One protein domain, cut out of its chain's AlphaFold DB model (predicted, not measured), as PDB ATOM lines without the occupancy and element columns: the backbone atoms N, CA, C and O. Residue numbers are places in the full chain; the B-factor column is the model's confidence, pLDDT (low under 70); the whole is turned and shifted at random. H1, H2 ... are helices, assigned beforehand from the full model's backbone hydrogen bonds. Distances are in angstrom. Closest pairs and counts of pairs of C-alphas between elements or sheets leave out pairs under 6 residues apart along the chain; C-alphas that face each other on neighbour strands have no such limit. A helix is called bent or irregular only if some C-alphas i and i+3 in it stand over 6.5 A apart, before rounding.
ATOM      1  N   ASP A 294      68.300  35.293 160.216       89.56
ATOM      2  CA  ASP A 294      68.833  36.640 160.022       89.56
ATOM      3  C   ASP A 294      68.173  37.320 158.813       89.56
ATOM      4  O   ASP A 294      67.917  38.524 158.821       89.56
ATOM      5  N   PHE A 295      67.789  36.518 157.813       92.00
ATOM      6  CA  PHE A 295      66.903  36.937 156.733       92.00
ATOM      7  C   PHE A 295      65.553  37.426 157.265       92.00
ATOM      8  O   PHE A 295      65.186  38.573 157.011       92.00
ATOM      9  N   VAL A 296      64.841  36.607 158.051       88.94
ATOM     10  CA  VAL A 296      63.519  36.963 158.610       88.94
ATOM     11  C   VAL A 296      63.599  38.203 159.509       88.94
ATOM     12  O   VAL A 296      62.685  39.026 159.498       88.94
ATOM     13  N   MET A 297      64.702  38.368 160.245       86.50
ATOM     14  CA  MET A 297      64.941  39.522 161.120       86.50
ATOM     15  C   MET A 297      65.406  40.799 160.393       86.50
ATOM     16  O   MET A 297      65.422  41.862 161.012       86.50
ATOM     17  N   GLY A 298      65.777  40.730 159.108       86.75
ATOM     18  CA  GLY A 298      66.378  41.855 158.383       86.75
ATOM     19  C   GLY A 298      66.053  41.884 156.890       86.75
ATOM     20  O   GLY A 298      65.139  42.591 156.456       86.75
ATOM     21  N   GLU A 299      66.830  41.151 156.090       89.19
ATOM     22  CA  GLU A 299      66.813  41.251 154.621       89.19
ATOM     23  C   GLU A 299      65.466  40.867 153.979       89.19
ATOM     24  O   GLU A 299      65.136  41.394 152.915       89.19
ATOM     25  N   HIS A 300      64.641  40.051 154.644       91.56
ATOM     26  CA  HIS A 300      63.291  39.686 154.198       91.56
ATOM     27  C   HIS A 300      62.441  40.912 153.853       91.56
ATOM     28  O   HIS A 300      61.844  40.956 152.779       91.56
ATOM     29  N   LYS A 301      62.443  41.944 154.710       88.38
ATOM     30  CA  LYS A 301      61.680  43.178 154.463       88.38
ATOM     31  C   LYS A 301      62.097  43.842 153.148       88.38
ATOM     32  O   LYS A 301      61.245  44.338 152.425       88.38
ATOM     33  N   LYS A 302      63.401  43.871 152.871       88.00
ATOM     34  CA  LYS A 302      64.010  44.551 151.721       88.00
ATOM     35  C   LYS A 302      63.774  43.780 150.422       88.00
ATOM     36  O   LYS A 302      63.395  44.396 149.429       88.00
ATOM     37  N   GLN A 303      63.935  42.455 150.443       88.06
ATOM     38  CA  GLN A 303      63.642  41.602 149.288       88.06
ATOM     39  C   GLN A 303      62.143  41.604 148.947       88.06
ATOM     40  O   GLN A 303      61.790  41.909 147.813       88.06
ATOM     41  N   ALA A 304      61.265  41.395 149.936       86.06
ATOM     42  CA  ALA A 304      59.812  41.353 149.736       86.06
ATOM     43  C   ALA A 304      59.206  42.683 149.236       86.06
ATOM     44  O   ALA A 304      58.125  42.681 148.652       86.06
ATOM     45  N   THR A 305      59.886  43.821 149.442       82.06
ATOM     46  CA  THR A 305      59.509  45.116 148.839       82.06
ATOM     47  C   THR A 305      60.078  45.360 147.439       82.06
ATOM     48  O   THR A 305      59.684  46.336 146.807       82.06
ATOM     49  N   GLY A 306      61.028  44.542 146.976       82.69
ATOM     50  CA  GLY A 306      61.645  44.660 145.651       82.69
ATOM     51  C   GLY A 306      60.932  43.804 144.609       82.69
ATOM     52  O   GLY A 306      60.414  44.332 143.629       82.69
ATOM     53  N   ASP A 307      60.865  42.496 144.859       80.44
ATOM     54  CA  ASP A 307      60.038  41.553 144.109       80.44
ATOM     55  C   ASP A 307      59.426  40.534 145.081       80.44
ATOM     56  O   ASP A 307      60.136  39.839 145.802       80.44
ATOM     57  N   ILE A 308      58.095  40.452 145.098       83.00
ATOM     58  CA  ILE A 308      57.349  39.440 145.858       83.00
ATOM     59  C   ILE A 308      57.026  38.207 145.001       83.00
ATOM     60  O   ILE A 308      56.764  37.132 145.542       83.00
ATOM     61  N   GLY A 309      57.106  38.339 143.671       81.88
ATOM     62  CA  GLY A 309      56.883  37.269 142.706       81.88
ATOM     63  C   GLY A 309      57.829  36.093 142.930       81.88
ATOM     64  O   GLY A 309      57.411  34.936 142.857       81.88
ATOM     65  N   THR A 310      59.099  36.366 143.252       84.25
ATOM     66  CA  THR A 310      60.096  35.331 143.586       84.25
ATOM     67  C   THR A 310      59.752  34.553 144.849       84.25
ATOM     68  O   THR A 310      60.030  33.356 144.909       84.25
ATOM     69  N   CYS A 311      59.084  35.171 145.827       87.12
ATOM     70  CA  CYS A 311      58.560  34.451 146.987       87.12
ATOM     71  C   CYS A 311      57.333  33.600 146.619       87.12
ATOM     72  O   CYS A 311      57.226  32.456 147.065       87.12
ATOM     73  N   THR A 312      56.417  34.122 145.793       85.06
ATOM     74  CA  THR A 312      55.149  33.440 145.470       85.06
ATOM     75  C   THR A 312      55.281  32.215 144.566       85.06
ATOM     76  O   THR A 312      54.354  31.410 144.531       85.06
ATOM     77  N   MET A 313      56.433  32.002 143.913       82.19
ATOM     78  CA  MET A 313      56.745  30.713 143.267       82.19
ATOM     79  C   MET A 313      56.681  29.536 144.262       82.19
ATOM     80  O   MET A 313      56.282  28.438 143.891       82.19
ATOM     81  N   CYS A 314      57.048  29.766 145.530       84.81
ATOM     82  CA  CYS A 314      57.114  28.728 146.568       84.81
ATOM     83  C   CYS A 314      56.101  28.929 147.710       84.81
ATOM     84  O   CYS A 314      55.721  27.964 148.374       84.81
ATOM     85  N   HIS A 315      55.676  30.170 147.974       88.25
ATOM     86  CA  HIS A 315      54.862  30.527 149.137       88.25
ATOM     87  C   HIS A 315      53.478  31.053 148.746       88.25
ATOM     88  O   HIS A 315      53.345  32.067 148.068       88.25
ATOM     89  N   GLN A 316      52.438  30.389 149.249       85.75
ATOM     90  CA  GLN A 316      51.045  30.827 149.122       85.75
ATOM     91  C   GLN A 316      50.665  31.810 150.244       85.75
ATOM     92  O   GLN A 316      51.347  31.880 151.270       85.75
ATOM     93  N   SER A 317      49.550  32.533 150.093       87.75
ATOM     94  CA  SER A 317      49.093  33.570 151.039       87.75
ATOM     95  C   SER A 317      49.044  33.116 152.503       87.75
ATOM     96  O   SER A 317      49.372  33.887 153.406       87.75
ATOM     97  N   ASP A 318      48.707  31.850 152.753       88.25
ATOM     98  CA  ASP A 318      48.598  31.265 154.097       88.25
ATOM     99  C   ASP A 318      49.951  31.154 154.832       88.25
ATOM    100  O   ASP A 318      49.983  31.012 156.057       88.25
ATOM    101  N   PHE A 319      51.077  31.267 154.117       90.75
ATOM    102  CA  PHE A 319      52.412  31.423 154.705       90.75
ATOM    103  C   PHE A 319      52.659  32.870 155.169       90.75
ATOM    104  O   PHE A 319      53.183  33.099 156.260       90.75
ATOM    105  N   CYS A 320      52.237  33.845 154.362       89.88
ATOM    106  CA  CYS A 320      52.447  35.276 154.587       89.88
ATOM    107  C   CYS A 320      51.533  35.833 155.695       89.88
ATOM    108  O   CYS A 320      51.981  36.538 156.608       89.88
ATOM    109  N   VAL A 321      50.238  35.508 155.629       89.56
ATOM    110  CA  VAL A 321      49.177  36.104 156.458       89.56
ATOM    111  C   VAL A 321      49.393  35.932 157.971       89.56
ATOM    112  O   VAL A 321      49.187  36.913 158.686       89.56
ATOM    113  N   PRO A 322      49.842  34.786 158.521       91.56
ATOM    114  CA  PRO A 322      50.033  34.653 159.967       91.56
ATOM    115  C   PRO A 322      51.087  35.612 160.545       91.56
ATOM    116  O   PRO A 322      50.932  36.078 161.673       91.56
ATOM    117  N   CYS A 323      52.135  35.944 159.787       91.56
ATOM    118  CA  CYS A 323      53.104  36.964 160.193       91.56
ATOM    119  C   CYS A 323      52.541  38.373 159.958       91.56
ATOM    120  O   CYS A 323      52.465  39.173 160.886       91.56
ATOM    121  N   HIS A 324      52.062  38.665 158.747       91.19
ATOM    122  CA  HIS A 324      51.588  40.008 158.388       91.19
ATOM    123  C   HIS A 324      50.244  40.408 159.024       91.19
ATOM    124  O   HIS A 324      49.864  41.576 158.976       91.19
ATOM    125  N   ASN A 325      49.546  39.489 159.693       89.88
ATOM    126  CA  ASN A 325      48.380  39.766 160.538       89.88
ATOM    127  C   ASN A 325      48.707  39.686 162.048       89.88
ATOM    128  O   ASN A 325      47.802  39.533 162.867       89.88
ATOM    129  N   ALA A 326      49.992  39.781 162.418       91.56
ATOM    130  CA  ALA A 326      50.499  39.799 163.794       91.56
ATOM    131  C   ALA A 326      50.126  38.575 164.660       91.56
ATOM    132  O   ALA A 326      49.911  38.699 165.867       91.56
ATOM    133  N   GLN A 327      50.063  37.376 164.070       91.75
ATOM    134  CA  GLN A 327      49.692  36.128 164.763       91.75
ATOM    135  C   GLN A 327      50.902  35.275 165.184       91.75
ATOM    136  O   GLN A 327      50.749  34.321 165.947       91.75
ATOM    137  N   LYS A 328      52.111  35.591 164.701       92.19
ATOM    138  CA  LYS A 328      53.352  34.855 165.005       92.19
ATOM    139  C   LYS A 328      54.303  35.670 165.884       92.19
ATOM    140  O   LYS A 328      54.337  36.898 165.796       92.19
ATOM    141  N   LYS A 329      55.127  34.976 166.671       92.19
ATOM    142  CA  LYS A 329      56.343  35.551 167.258       92.19
ATOM    143  C   LYS A 329      57.528  35.359 166.317       92.19
ATOM    144  O   LYS A 329      57.593  34.344 165.625       92.19
ATOM    145  N   LEU A 330      58.433  36.329 166.306       89.31
ATOM    146  CA  LEU A 330      59.691  36.288 165.566       89.31
ATOM    147  C   LEU A 330      60.800  35.611 166.407       89.31
ATOM    148  O   LEU A 330      60.617  35.431 167.616       89.31
ATOM    149  N   PRO A 331      61.938  35.209 165.802       88.25
ATOM    150  CA  PRO A 331      63.052  34.563 166.510       88.25
ATOM    151  C   PRO A 331      63.630  35.337 167.708       88.25
ATOM    152  O   PRO A 331      64.152  34.714 168.628       88.25
ATOM    153  N   ASP A 332      63.515  36.667 167.731       87.50
ATOM    154  CA  ASP A 332      63.921  37.528 168.856       87.50
ATOM    155  C   ASP A 332      62.893  37.574 170.011       87.50
ATOM    156  O   ASP A 332      63.115  38.227 171.030       87.50
ATOM    157  N   GLY A 333      61.753  36.890 169.863       88.81
ATOM    158  CA  GLY A 333      60.648  36.871 170.821       88.81
ATOM    159  C   GLY A 333      59.631  38.010 170.660       88.81
ATOM    160  O   GLY A 333      58.605  37.987 171.354       88.81
ATOM    161  N   SER A 334      59.868  38.963 169.750       90.00
ATOM    162  CA  SER A 334      58.925  40.037 169.414       90.00
ATOM    163  C   SER A 334      57.693  39.501 168.670       90.00
ATOM    164  O   SER A 334      57.679  38.370 168.173       90.00
ATOM    165  N   GLN A 335      56.621  40.295 168.609       92.25
ATOM    166  CA  GLN A 335      55.440  39.949 167.817       92.25
ATOM    167  C   GLN A 335      55.616  40.447 166.379       92.25
ATOM    168  O   GLN A 335      56.002  41.594 166.159       92.25
ATOM    169  N   SER A 336      55.285  39.595 165.406       91.56
ATOM    170  CA  SER A 336      55.277  39.966 163.986       91.56
ATOM    171  C   SER A 336      54.404  41.210 163.720       91.56
ATOM    172  O   SER A 336      53.338  41.354 164.327       91.56
ATOM    173  N   PRO A 337      54.839  42.142 162.850       87.31
ATOM    174  CA  PRO A 337      54.126  43.392 162.620       87.31
ATOM    175  C   PRO A 337      52.881  43.175 161.757       87.31
ATOM    176  O   PRO A 337      52.925  42.475 160.744       87.31
ATOM    177  N   LYS A 338      51.780  43.854 162.101       89.69
ATOM    178  CA  LYS A 338      50.605  43.891 161.227       89.69
ATOM    179  C   LYS A 338      50.897  44.773 160.012       89.69
ATOM    180  O   LYS A 338      51.123  45.972 160.165       89.69
ATOM    181  N   VAL A 339      50.861  44.193 158.818       86.94
ATOM    182  CA  VAL A 339      51.059  44.881 157.539       86.94
ATOM    183  C   VAL A 339      49.736  44.874 156.784       86.94
ATOM    184  O   VAL A 339      49.246  43.829 156.369       86.94
ATOM    185  N   ILE A 340      49.155  46.061 156.623       83.56
ATOM    186  CA  ILE A 340      48.004  46.317 155.754       83.56
ATOM    187  C   ILE A 340      48.489  47.309 154.689       83.56
ATOM    188  O   ILE A 340      49.088  48.320 155.070       83.56
ATOM    189  N   PRO A 341      48.270  47.064 153.385       84.44
ATOM    190  CA  PRO A 341      48.576  48.045 152.349       84.44
ATOM    191  C   PRO A 341      47.831  49.369 152.589       84.44
ATOM    192  O   PRO A 341      46.693  49.390 153.057       84.44
ATOM    193  N   VAL A 342      48.493  50.499 152.326       81.81
ATOM    194  CA  VAL A 342      48.021  51.823 152.781       81.81
ATOM    195  C   VAL A 342      46.702  52.234 152.119       81.81
ATOM    196  O   VAL A 342      45.890  52.913 152.741       81.81
ATOM    197  N   ASP A 343      46.455  51.804 150.884       82.31
ATOM    198  CA  ASP A 343      45.191  52.000 150.169       82.31
ATOM    199  C   ASP A 343      43.999  51.352 150.890       82.31
ATOM    200  O   ASP A 343      42.993  52.025 151.082       82.31
ATOM    201  N   HIS A 344      44.139  50.125 151.405       87.31
ATOM    202  CA  HIS A 344      43.083  49.381 152.114       87.31
ATOM    203  C   HIS A 344      42.600  50.071 153.409       87.31
ATOM    204  O   HIS A 344      41.591  49.668 153.987       87.31
ATOM    205  N   THR A 345      43.315  51.099 153.885       84.81
ATOM    206  CA  THR A 345      42.908  51.928 155.038       84.81
ATOM    207  C   THR A 345      42.081  53.160 154.661       84.81
ATOM    208  O   THR A 345      41.607  53.866 155.552       84.81
ATOM    209  N   LYS A 346      41.886  53.427 153.362       86.94
ATOM    210  CA  LYS A 346      41.225  54.632 152.853       86.94
ATOM    211  C   LYS A 346      39.776  54.380 152.406       86.94
ATOM    212  O   LYS A 346      39.478  53.280 151.933       86.94
ATOM    213  N   PRO A 347      38.881  55.388 152.463       83.62
ATOM    214  CA  PRO A 347      37.507  55.258 151.970       83.62
ATOM    215  C   PRO A 347      37.420  54.864 150.488       83.62
ATOM    216  O   PRO A 347      36.555  54.075 150.109       83.62
ATOM    217  N   GLU A 348      38.338  55.368 149.656       83.69
ATOM    218  CA  GLU A 348      38.296  55.211 148.195       83.69
ATOM    219  C   GLU A 348      38.658  53.792 147.722       83.69
ATOM    220  O   GLU A 348      38.408  53.446 146.569       83.69
ATOM    221  N   TRP A 349      39.201  52.937 148.599       87.06
ATOM    222  CA  TRP A 349      39.518  51.547 148.258       87.06
ATOM    223  C   TRP A 349      38.271  50.735 147.898       87.06
ATOM    224  O   TRP A 349      38.298  49.966 146.941       87.06
ATOM    225  N   ARG A 350      37.152  50.930 148.612       82.31
ATOM    226  CA  ARG A 350      35.916  50.174 148.340       82.31
ATOM    227  C   ARG A 350      35.429  50.349 146.895       82.31
ATOM    228  O   ARG A 350      35.293  49.320 146.236       82.31
ATOM    229  N   PRO A 351      35.219  51.573 146.369       80.75
ATOM    230  CA  PRO A 351      34.881  51.747 144.958       80.75
ATOM    231  C   PRO A 351      36.051  51.421 144.011       80.75
ATOM    232  O   PRO A 351      35.820  50.809 142.976       80.75
ATOM    233  N   GLY A 352      37.299  51.771 144.354       84.12
ATOM    234  CA  GLY A 352      38.433  51.700 143.416       84.12
ATOM    235  C   GLY A 352      39.164  50.352 143.293       84.12
ATOM    236  O   GLY A 352      39.969  50.189 142.375       84.12
ATOM    237  N   HIS A 353      38.948  49.378 144.187       89.12
ATOM    238  CA  HIS A 353      39.698  48.109 144.137       89.12
ATOM    239  C   HIS A 353      39.343  47.229 142.923       89.12
ATOM    240  O   HIS A 353      40.188  46.460 142.463       89.12
ATOM    241  N   GLY A 354      38.122  47.356 142.386       87.38
ATOM    242  CA  GLY A 354      37.675  46.612 141.203       87.38
ATOM    243  C   GLY A 354      38.464  46.982 139.946       87.38
ATOM    244  O   GLY A 354      38.933  46.095 139.234       87.38
ATOM    245  N   ASP A 355      38.701  48.279 139.730       86.69
ATOM    246  CA  ASP A 355      39.501  48.780 138.605       86.69
ATOM    247  C   ASP A 355      40.934  48.236 138.655       86.69
ATOM    248  O   ASP A 355      41.486  47.831 137.633       86.69
ATOM    249  N   LYS A 356      41.522  48.155 139.858       86.69
ATOM    250  CA  LYS A 356      42.858  47.577 140.057       86.69
ATOM    251  C   LYS A 356      42.898  46.086 139.754       86.69
ATOM    252  O   LYS A 356      43.800  45.649 139.050       86.69
ATOM    253  N   PHE A 357      41.905  45.324 140.211       85.69
ATOM    254  CA  PHE A 357      41.797  43.902 139.879       85.69
ATOM    255  C   PHE A 357      41.686  43.674 138.360       85.69
ATOM    256  O   PHE A 357      42.364  42.802 137.819       85.69
ATOM    257  N   LEU A 358      40.902  44.498 137.655       83.75
ATOM    258  CA  LEU A 358      40.761  44.437 136.196       83.75
ATOM    259  C   LEU A 358      42.029  44.860 135.442       83.75
ATOM    260  O   LEU A 358      42.365  44.250 134.428       83.75
ATOM    261  N   ALA A 359      42.767  45.842 135.959       86.44
ATOM    262  CA  ALA A 359      44.086  46.238 135.461       86.44
ATOM    263  C   ALA A 359      45.218  45.262 135.861       86.44
ATOM    264  O   ALA A 359      46.369  45.487 135.493       86.44
ATOM    265  N   GLN A 360      44.907  44.192 136.607       79.19
ATOM    266  CA  GLN A 360      45.864  43.237 137.191       79.19
ATOM    267  C   GLN A 360      46.895  43.888 138.141       79.19
ATOM    268  O   GLN A 360      47.982  43.361 138.380       79.19
ATOM    269  N   GLU A 361      46.538  45.028 138.733       80.81
ATOM    270  CA  GLU A 361      47.347  45.772 139.696       80.81
ATOM    271  C   GLU A 361      47.149  45.293 141.147       80.81
ATOM    272  O   GLU A 361      46.084  44.823 141.546       80.81
ATOM    273  N   GLY A 362      48.162  45.517 141.991       76.81
ATOM    274  CA  GLY A 362      48.035  45.430 143.452       76.81
ATOM    275  C   GLY A 362      48.261  44.046 144.071       76.81
ATOM    276  O   GLY A 362      48.200  43.929 145.294       76.81
ATOM    277  N   SER A 363      48.560  43.021 143.266       81.75
ATOM    278  CA  SER A 363      49.047  41.700 143.712       81.75
ATOM    279  C   SER A 363      48.207  41.044 144.822       81.75
ATOM    280  O   SER A 363      48.743  40.423 145.739       81.75
ATOM    281  N   CYS A 364      46.877  41.181 144.759       85.94
ATOM    282  CA  CYS A 364      45.965  40.830 145.855       85.94
ATOM    283  C   CYS A 364      46.123  39.380 146.355       85.94
ATOM    284  O   CYS A 364      46.002  39.122 147.555       85.94
ATOM    285  N   SER A 365      46.446  38.448 145.453       84.00
ATOM    286  CA  SER A 365      46.668  37.021 145.725       84.00
ATOM    287  C   SER A 365      47.816  36.720 146.700       84.00
ATOM    288  O   SER A 365      47.814  35.664 147.324       84.00
ATOM    289  N   VAL A 366      48.758  37.651 146.904       85.88
ATOM    290  CA  VAL A 366      49.831  37.537 147.916       85.88
ATOM    291  C   VAL A 366      49.256  37.433 149.337       85.88
ATOM    292  O   VAL A 366      49.822  36.753 150.192       85.88
ATOM    293  N   CYS A 367      48.121  38.092 149.592       86.50
ATOM    294  CA  CYS A 367      47.488  38.182 150.913       86.50
ATOM    295  C   CYS A 367      46.073  37.583 150.966       86.50
ATOM    296  O   CYS A 367      45.560  37.343 152.060       86.50
ATOM    297  N   HIS A 368      45.430  37.359 149.816       87.88
ATOM    298  CA  HIS A 368      44.025  36.966 149.725       87.88
ATOM    299  C   HIS A 368      43.812  35.723 148.860       87.88
ATOM    300  O   HIS A 368      44.207  35.664 147.701       87.88
ATOM    301  N   THR A 369      43.093  34.754 149.417       85.19
ATOM    302  CA  THR A 369      42.545  33.601 148.691       85.19
ATOM    303  C   THR A 369      41.203  33.950 148.038       85.19
ATOM    304  O   THR A 369      40.548  34.909 148.451       85.19
ATOM    305  N   ASN A 370      40.699  33.123 147.113       82.31
ATOM    306  CA  ASN A 370      39.340  33.292 146.563       82.31
ATOM    307  C   ASN A 370      38.258  33.351 147.664       82.31
ATOM    308  O   ASN A 370      37.320  34.138 147.565       82.31
ATOM    309  N   GLN A 371      38.429  32.598 148.761       85.25
ATOM    310  CA  GLN A 371      37.543  32.650 149.936       85.25
ATOM    311  C   GLN A 371      37.576  34.000 150.675       85.25
ATOM    312  O   GLN A 371      36.672  34.301 151.448       85.25
ATOM    313  N   SER A 372      38.610  34.820 150.472       87.06
ATOM    314  CA  SER A 372      38.652  36.199 150.976       87.06
ATOM    315  C   SER A 372      37.747  37.106 150.142       87.06
ATOM    316  O   SER A 372      37.008  37.910 150.707       87.06
ATOM    317  N   CYS A 373      37.758  36.942 148.815       84.81
ATOM    318  CA  CYS A 373      36.928  37.703 147.880       84.81
ATOM    319  C   CYS A 373      35.434  37.409 148.087       84.81
ATOM    320  O   CYS A 373      34.641  38.338 148.247       84.81
ATOM    321  N   THR A 374      35.058  36.129 148.196       85.62
ATOM    322  CA  THR A 374      33.658  35.683 148.354       85.62
ATOM    323  C   THR A 374      33.038  35.994 149.722       85.62
ATOM    324  O   THR A 374      31.947  35.524 150.024       85.62
ATOM    325  N   ARG A 375      33.714  36.764 150.586       85.44
ATOM    326  CA  ARG A 375      33.121  37.327 151.815       85.44
ATOM    327  C   ARG A 375      32.436  38.676 151.590       85.44
ATOM    328  O   ARG A 375      31.698  39.111 152.470       85.44
TER     329      ARG A 375
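This is residues 294 to 375 of the 528 residues of an uncharacterized protein of Actinobacteria bacterium HGW-Actinobacteria-10 (UniProt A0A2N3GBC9). Five short helices, no two of which touch, are strung on loops into an elongated body: H1, H2 and H3 lie toward one end with the loop round Gly 333, and H4 and H5 lie toward the other. The long link after H3 runs out to that loop, folds back and then runs most of the length to H4; residues 345 to 351 stick out. The printed part has 82 residues and five named helices, H1 to H5 in order, with no named strand; the class is all helix, though under half of the residues, 37 of 82, are in named elements. It is only just compact, close to loose, with a radius of gyration of the C-alphas of 14.0 A, and it spans 40 by 24 by 22 A.

H1, residues 294 to 304, begins with C-alpha 294 at (68.833, 36.640, 160.022) and is 14.5 A long. It is irregular, with C-alphas 297 and 300 being 7.1 A apart. H2 is residues 309 to 312. H3, residues 317 to 324, is 10.1 A long and only just irregular: C-alphas 319 and 322 are 6.6 A apart. H4, residues 349 to 358, begins with C-alpha 349 at (39.518, 51.547, 148.258) and is 14.1 A long. It is also only just irregular, with C-alphas 351 and 354 being 6.9 A apart. H5, residues 370 to 373, ends with C-alpha 373 at (36.928, 37.703, 147.880).

H1 and H2 are close but not clearly touching; their closest C-alphas, those of Ala 304 and Cys 311, are 7.5 A apart. H2 and H3 are apart, although a tight link of 4 residues joins them. The centre of H3 is nearest to the mean of the C-alphas, at 7.2 A, and H3 is apart from H1, H4 and H5. The centre of H4 is the farthest, at 16.8 A, and H4 and H5 are apart. The O i to N i+4 pairs within hydrogen-bond range are 4 of 7 in H1, 2 of 4 in H3 and 3 of 6 in H4; H2 and H5 are too short for such a pair.

The two C-alphas farthest apart are those of Gly 333 and Leu 358, 40.6 A. The printed part has no cut. The links H3 to H4, with 24 residues, and H4 to H5, with 11, are long. Residues 345 to 351, of which 349 to 351 belong to H4, stand free. The mean pLDDT of the printed part is 86.5, and no printed residue is under 70.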